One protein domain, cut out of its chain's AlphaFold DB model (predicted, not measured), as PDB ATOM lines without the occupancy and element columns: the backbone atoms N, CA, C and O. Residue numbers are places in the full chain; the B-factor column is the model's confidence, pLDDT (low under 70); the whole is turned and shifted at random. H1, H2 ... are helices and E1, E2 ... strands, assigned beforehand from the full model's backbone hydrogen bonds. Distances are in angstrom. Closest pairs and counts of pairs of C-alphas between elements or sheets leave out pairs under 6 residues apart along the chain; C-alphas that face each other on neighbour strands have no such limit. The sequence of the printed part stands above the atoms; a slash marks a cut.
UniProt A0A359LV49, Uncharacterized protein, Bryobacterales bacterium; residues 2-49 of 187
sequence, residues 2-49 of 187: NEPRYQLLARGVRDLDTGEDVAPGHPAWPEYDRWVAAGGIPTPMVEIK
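This is residues 2 to 49 of the 187 residues of an uncharacterized protein of Bryobacterales bacterium (UniProt A0A359LV49). This domain has little regular structure: a small strand hairpin, E1 and E2, with one short helix, H1, near it, a long loop from E2 to H1, and a tail, residues 38 to 49, running back past E1. The 48 printed residues hold E1, E2 and H1 in that order; the sheet, E1 - E2, is antiparallel. The class is mixed, with only 17 residues in named elements. The whole is compact, with a radius of gyration of the C-alphas of 10.2 A and spans of 31 by 25 by 16 A.

Look first at the hairpin of E1, residues 6 to 9, and E2, residues 12 to 15, antiparallel at 146 degrees. N 7 and O 14 are 2.9 A apart and N 14 and O 7 2.8 A, within hydrogen-bond range. Residues 13 to 14 of E2 also pair, antiparallel, with residues 21 to 22. H1, residues 29 to 37, and E2 are near each other, with 6 pairs of C-alphas within 10 A. The closest C-alphas of E1 and H1 are those of Tyr 6 and Tyr 32, 7.6 A apart. In H1 every O i to N i+4 pair is within hydrogen-bond range.

Find C-alpha 6 at (-29.192, 17.375, 1.619); E1 runs 9.5 A from there, and E2 9.9 A. H1 runs 12.5 A to C-alpha 37 at (-22.952, 18.965, 13.005).

The farthest C-alphas, Ala 38 and Lys 49, are 31.4 A apart. The printed part has no cut; the link E1 to E2 is tight, E2 to H1 long. Confidence is under 70 at residues 2 to 3 and 46 to 49.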
ATOM      1  N   ASN A   2     -36.652  22.138  10.475       57.06
ATOM      2  CA  ASN A   2     -35.687  22.529   9.443       57.06
ATOM      3  C   ASN A   2     -36.016  21.754   8.165       57.06
ATOM      4  O   ASN A   2     -36.193  20.538   8.226       57.06
ATOM      5  N   GLU A   3     -36.143  22.457   7.044       64.31
ATOM      6  CA  GLU A   3     -36.333  21.831   5.738       64.31
ATOM      7  C   GLU A   3     -35.108  20.967   5.381       64.31
ATOM      8  O   GLU A   3     -33.980  21.294   5.774       64.31
ATOM      9  N   PRO A   4     -35.308  19.826   4.698       80.25
ATOM     10  CA  PRO A   4     -34.201  18.975   4.290       80.25
ATOM     11  C   PRO A   4     -33.358  19.691   3.231       80.25
ATOM     12  O   PRO A   4     -33.864  20.029   2.167       80.25
ATOM     13  N   ARG A   5     -32.068  19.891   3.522       89.94
ATOM     14  CA  ARG A   5     -31.112  20.550   2.617       89.94
ATOM     15  C   ARG A   5     -30.295  19.569   1.773       89.94
ATOM     16  O   ARG A   5     -29.922  19.883   0.654       89.94
ATOM     17  N   TYR A   6     -30.021  18.375   2.296       92.25
ATOM     18  CA  TYR A   6     -29.192  17.375   1.619       92.25
ATOM     19  C   TYR A   6     -29.925  16.041   1.476       92.25
ATOM     20  O   TYR A   6     -30.597  15.606   2.412       92.25
ATOM     21  N   GLN A   7     -29.746  15.365   0.341       90.69
ATOM     22  CA  GLN A   7     -30.198  13.991   0.097       90.69
ATOM     23  C   GLN A   7     -28.997  13.049  -0.019       90.69
ATOM     24  O   GLN A   7     -28.054  13.344  -0.747       90.69
ATOM     25  N   LEU A   8     -29.021  11.898   0.656       91.25
ATOM     26  CA  LEU A   8     -27.973  10.885   0.515       91.25
ATOM     27  C   LEU A   8     -27.949  10.305  -0.909       91.25
ATOM     28  O   LEU A   8     -28.987   9.962  -1.474       91.25
ATOM     29  N   LEU A   9     -26.743  10.129  -1.446       86.00
ATOM     30  CA  LEU A   9     -26.450   9.422  -2.692       86.00
ATOM     31  C   LEU A   9     -25.555   8.213  -2.402       86.00
ATOM     32  O   LEU A   9     -24.925   8.119  -1.350       86.00
ATOM     33  N   ALA A  10     -25.404   7.319  -3.382       82.38
ATOM     34  CA  ALA A  10     -24.544   6.140  -3.250       82.38
ATOM     35  C   ALA A  10     -23.067   6.476  -2.944       82.38
ATOM     36  O   ALA A  10     -22.350   5.642  -2.395       82.38
ATOM     37  N   ARG A  11     -22.591   7.674  -3.322       83.94
ATOM     38  CA  ARG A  11     -21.198   8.129  -3.128       83.94
ATOM     39  C   ARG A  11     -21.082   9.599  -2.697       83.94
ATOM     40  O   ARG A  11     -20.150  10.286  -3.103       83.94
ATOM     41  N   GLY A  12     -22.017  10.088  -1.886       90.44
ATOM     42  CA  GLY A  12     -22.006  11.471  -1.404       90.44
ATOM     43  C   GLY A  12     -23.395  11.954  -1.021       90.44
ATOM     44  O   GLY A  12     -24.230  11.158  -0.592       90.44
ATOM     45  N   VAL A  13     -23.649  13.244  -1.209       92.75
ATOM     46  CA  VAL A  13     -24.968  13.854  -1.026       92.75
ATOM     47  C   VAL A  13     -25.308  14.776  -2.189       92.75
ATOM     48  O   VAL A  13     -24.408  15.307  -2.824       92.75
ATOM     49  N   ARG A  14     -26.594  14.988  -2.460       91.44
ATOM     50  CA  ARG A  14     -27.075  16.070  -3.321       91.44
ATOM     51  C   ARG A  14     -27.499  17.242  -2.450       91.44
ATOM     52  O   ARG A  14     -28.317  17.041  -1.551       91.44
ATOM     53  N   ASP A  15     -26.962  18.428  -2.705       92.12
ATOM     54  CA  ASP A  15     -27.494  19.676  -2.152       92.12
ATOM     55  C   ASP A  15     -28.804  20.002  -2.887       92.12
ATOM     56  O   ASP A  15     -28.837  20.074  -4.115       92.12
ATOM     57  N   LEU A  16     -29.907  20.115  -2.151       88.88
ATOM     58  CA  LEU A  16     -31.240  20.329  -2.713       88.88
ATOM     59  C   LEU A  16     -31.501  21.801  -3.060       88.88
ATOM     60  O   LEU A  16     -32.388  22.066  -3.869       88.88
ATOM     61  N   ASP A  17     -30.711  22.730  -2.517       88.44
ATOM     62  CA  ASP A  17     -30.815  24.156  -2.835       88.44
ATOM     63  C   ASP A  17     -30.120  24.468  -4.167       88.44
ATOM     64  O   ASP A  17     -30.606  25.276  -4.961       88.44
ATOM     65  N   THR A  18     -28.978  23.821  -4.431       87.88
ATOM     66  CA  THR A  18     -28.167  24.057  -5.640       87.88
ATOM     67  C   THR A  18     -28.320  22.974  -6.707       87.88
ATOM     68  O   THR A  18     -27.998  23.208  -7.872       87.88
ATOM     69  N   GLY A  19     -28.811  21.789  -6.335       85.06
ATOM     70  CA  GLY A  19     -28.895  20.613  -7.201       85.06
ATOM     71  C   GLY A  19     -27.554  19.909  -7.444       85.06
ATOM     72  O   GLY A  19     -27.486  19.030  -8.303       85.06
ATOM     73  N   GLU A  20     -26.492  20.288  -6.731       90.94
ATOM     74  CA  GLU A  20     -25.135  19.781  -6.945       90.94
ATOM     75  C   GLU A  20     -24.864  18.476  -6.179       90.94
ATOM     76  O   GLU A  20     -25.246  18.324  -5.018       90.94
ATOM     77  N   ASP A  21     -24.151  17.540  -6.817       92.25
ATOM     78  CA  ASP A  21     -23.689  16.302  -6.187       92.25
ATOM     79  C   ASP A  21     -22.342  16.534  -5.488       92.25
ATOM     80  O   ASP A  21     -21.297  16.706  -6.113       92.25
ATOM     81  N   VAL A  22     -22.361  16.501  -4.161       93.31
ATOM     82  CA  VAL A  22     -21.225  16.751  -3.278       93.31
ATOM     83  C   VAL A  22     -20.675  15.412  -2.781       93.31
ATOM     84  O   VAL A  22     -21.248  14.758  -1.908       93.31
ATOM     85  N   ALA A  23     -19.553  14.976  -3.353       92.38
ATOM     86  CA  ALA A  23     -18.842  13.756  -2.954       92.38
ATOM     87  C   ALA A  23     -17.753  14.035  -1.894       92.38
ATOM     88  O   ALA A  23     -17.289  15.175  -1.783       92.38
ATOM     89  N   PRO A  24     -17.282  13.025  -1.134       89.88
ATOM     90  CA  PRO A  24     -16.150  13.197  -0.224       89.88
ATOM     91  C   PRO A  24     -14.924  13.774  -0.949       89.88
ATOM     92  O   PRO A  24     -14.470  13.218  -1.947       89.88
ATOM     93  N   GLY A  25     -14.398  14.900  -0.454       87.81
ATOM     94  CA  GLY A  25     -13.300  15.646  -1.089       87.81
ATOM     95  C   GLY A  25     -13.737  16.771  -2.038       87.81
ATOM     96  O   GLY A  25     -12.887  17.521  -2.515       87.81
ATOM     97  N   HIS A  26     -15.040  16.935  -2.285       92.94
ATOM     98  CA  HIS A  26     -15.582  18.081  -3.015       92.94
ATOM     99  C   HIS A  26     -15.391  19.387  -2.214       92.94
ATOM    100  O   HIS A  26     -15.536  19.360  -0.988       92.94
ATOM    101  N   PRO A  27     -15.138  20.551  -2.849       94.12
ATOM    102  CA  PRO A  27     -14.994  21.829  -2.142       94.12
ATOM    103  C   PRO A  27     -16.186  22.211  -1.251       94.12
ATOM    104  O   PRO A  27     -16.000  22.892  -0.246       94.12
ATOM    105  N   ALA A  28     -17.393  21.744  -1.589       91.25
ATOM    106  CA  ALA A  28     -18.611  21.952  -0.797       91.25
ATOM    107  C   ALA A  28     -18.812  20.921   0.338       91.25
ATOM    108  O   ALA A  28     -19.689  21.092   1.180       91.25
ATOM    109  N   TRP A  29     -17.989  19.867   0.422       93.75
ATOM    110  CA  TRP A  29     -18.107  18.837   1.465       93.75
ATOM    111  C   TRP A  29     -18.011  19.389   2.903       93.75
ATOM    112  O   TRP A  29     -18.833  19.008   3.738       93.75
ATOM    113  N   PRO A  30     -17.109  20.346   3.221       95.50
ATOM    114  CA  PRO A  30     -17.061  20.944   4.556       95.50
ATOM    115  C   PRO A  30     -18.342  21.687   4.955       95.50
ATOM    116  O   PRO A  30     -18.567  21.929   6.139       95.50
ATOM    117  N   GLU A  31     -19.162  22.116   3.993       92.88
ATOM    118  CA  GLU A  31     -20.453  22.743   4.276       92.88
ATOM    119  C   GLU A  31     -21.501  21.715   4.704       92.88
ATOM    120  O   GLU A  31     -22.172  21.926   5.716       92.88
ATOM    121  N   TYR A  32     -21.561  20.582   4.003       91.69
ATOM    122  CA  TYR A  32     -22.372  19.436   4.405       91.69
ATOM    123  C   TYR A  32     -22.013  18.962   5.826       91.69
ATOM    124  O   TYR A  32     -22.904  18.846   6.670       91.69
ATOM    125  N   ASP A  33     -20.720  18.799   6.139       93.69
ATOM    126  CA  ASP A  33     -20.268  18.386   7.479       93.69
ATOM    127  C   ASP A  33     -20.725  19.369   8.575       93.69
ATOM    128  O   ASP A  33     -21.202  18.956   9.637       93.69
ATOM    129  N   ARG A  34     -20.629  20.685   8.320       93.75
ATOM    130  CA  ARG A  34     -21.102  21.719   9.261       93.75
ATOM    131  C   ARG A  34     -22.611  21.662   9.467       93.75
ATOM    132  O   ARG A  34     -23.076  21.844  10.591       93.75
ATOM    133  N   TRP A  35     -23.369  21.433   8.401       93.19
ATOM    134  CA  TRP A  35     -24.822  21.345   8.475       93.19
ATOM    135  C   TRP A  35     -25.276  20.128   9.293       93.19
ATOM    136  O   TRP A  35     -26.132  20.269  10.167       93.19
ATOM    137  N   VAL A  36     -24.647  18.964   9.095       91.81
ATOM    138  CA  VAL A  36     -24.906  17.764   9.911       91.81
ATOM    139  C   VAL A  36     -24.537  18.009  11.377       91.81
ATOM    140  O   VAL A  36     -25.327  17.705  12.270       91.81
ATOM    141  N   ALA A  37     -23.381  18.628  11.645       92.38
ATOM    142  CA  ALA A  37     -22.952  18.965  13.005       92.38
ATOM    143  C   ALA A  37     -23.907  19.940  13.725       92.38
ATOM    144  O   ALA A  37     -24.020  19.900  14.949       92.38
ATOM    145  N   ALA A  38     -24.629  20.783  12.978       92.38
ATOM    146  CA  ALA A  38     -25.668  21.675  13.496       92.38
ATOM    147  C   ALA A  38     -27.034  20.982  13.715       92.38
ATOM    148  O   ALA A  38     -28.018  21.650  14.039       92.38
ATOM    149  N   GLY A  39     -27.110  19.658  13.545       90.31
ATOM    150  CA  GLY A  39     -28.330  18.864  13.716       90.31
ATOM    151  C   GLY A  39     -29.126  18.643  12.428       90.31
ATOM    152  O   GLY A  39     -30.282  18.225  12.491       90.31
ATOM    153  N   GLY A  40     -28.540  18.926  11.262       91.00
ATOM    154  CA  GLY A  40     -29.126  18.581   9.973       91.00
ATOM    155  C   GLY A  40     -29.199  17.066   9.765       91.00
ATOM    156  O   GLY A  40     -28.218  16.353   9.970       91.00
ATOM    157  N   ILE A  41     -30.364  16.567   9.348       90.69
ATOM    158  CA  ILE A  41     -30.584  15.148   9.039       90.69
ATOM    159  C   ILE A  41     -30.797  15.029   7.529       90.69
ATOM    160  O   ILE A  41     -31.830  15.503   7.043       90.69
ATOM    161  N   PRO A  42     -29.851  14.448   6.766       89.19
ATOM    162  CA  PRO A  42     -30.019  14.322   5.329       89.19
ATOM    163  C   PRO A  42     -31.189  13.389   5.025       89.19
ATOM    164  O   PRO A  42     -31.412  12.389   5.713       89.19
ATOM    165  N   THR A  43     -31.942  13.703   3.976       88.31
ATOM    166  CA  THR A  43     -32.980  12.807   3.477       88.31
ATOM    167  C   THR A  43     -32.320  11.506   3.024       88.31
ATOM    168  O   THR A  43     -31.311  11.556   2.313       88.31
ATOM    169  N   PRO A  44     -32.843  10.333   3.420       83.94
ATOM    170  CA  PRO A  44     -32.276   9.066   2.994       83.94
ATOM    171  C   PRO A  44     -32.267   8.953   1.469       83.94
ATOM    172  O   PRO A  44     -33.097   9.549   0.775       83.94
ATOM    173  N   MET A  45     -31.334   8.151   0.956       77.56
ATOM    174  CA  MET A  45     -31.318   7.769  -0.448       77.56
ATOM    175  C   MET A  45     -32.569   6.929  -0.693       77.56
ATOM    176  O   MET A  45     -32.604   5.739  -0.385       77.56
ATOM    177  N   VAL A  46     -33.626   7.559  -1.194       62.34
ATOM    178  CA  VAL A  46     -34.772   6.824  -1.709       62.34
ATOM    179  C   VAL A  46     -34.351   6.367  -3.094       62.34
ATOM    180  O   VAL A  46     -34.298   7.163  -4.029       62.34
ATOM    181  N   GLU A  47     -34.020   5.083  -3.225       48.78
ATOM    182  CA  GLU A  47     -34.106   4.429  -4.525       48.78
ATOM    183  C   GLU A  47     -35.557   4.589  -4.976       48.78
ATOM    184  O   GLU A  47     -36.439   3.827  -4.579       48.78
ATOM    185  N   ILE A  48     -35.829   5.592  -5.810       44.47
ATOM    186  CA  ILE A  48     -37.036   5.583  -6.623       44.47
ATOM    187  C   ILE A  48     -36.783   4.505  -7.675       44.47
ATOM    188  O   ILE A  48     -36.505   4.779  -8.840       44.47
ATOM    189  N   LYS A  49     -36.879   3.234  -7.269       45.47
ATOM    190  CA  LYS A  49     -37.397   2.240  -8.192       45.47
ATOM    191  C   LYS A  49     -38.772   2.779  -8.510       45.47
ATOM    192  O   LYS A  49     -39.661   2.723  -7.663       45.47
TER     193      LYS A  49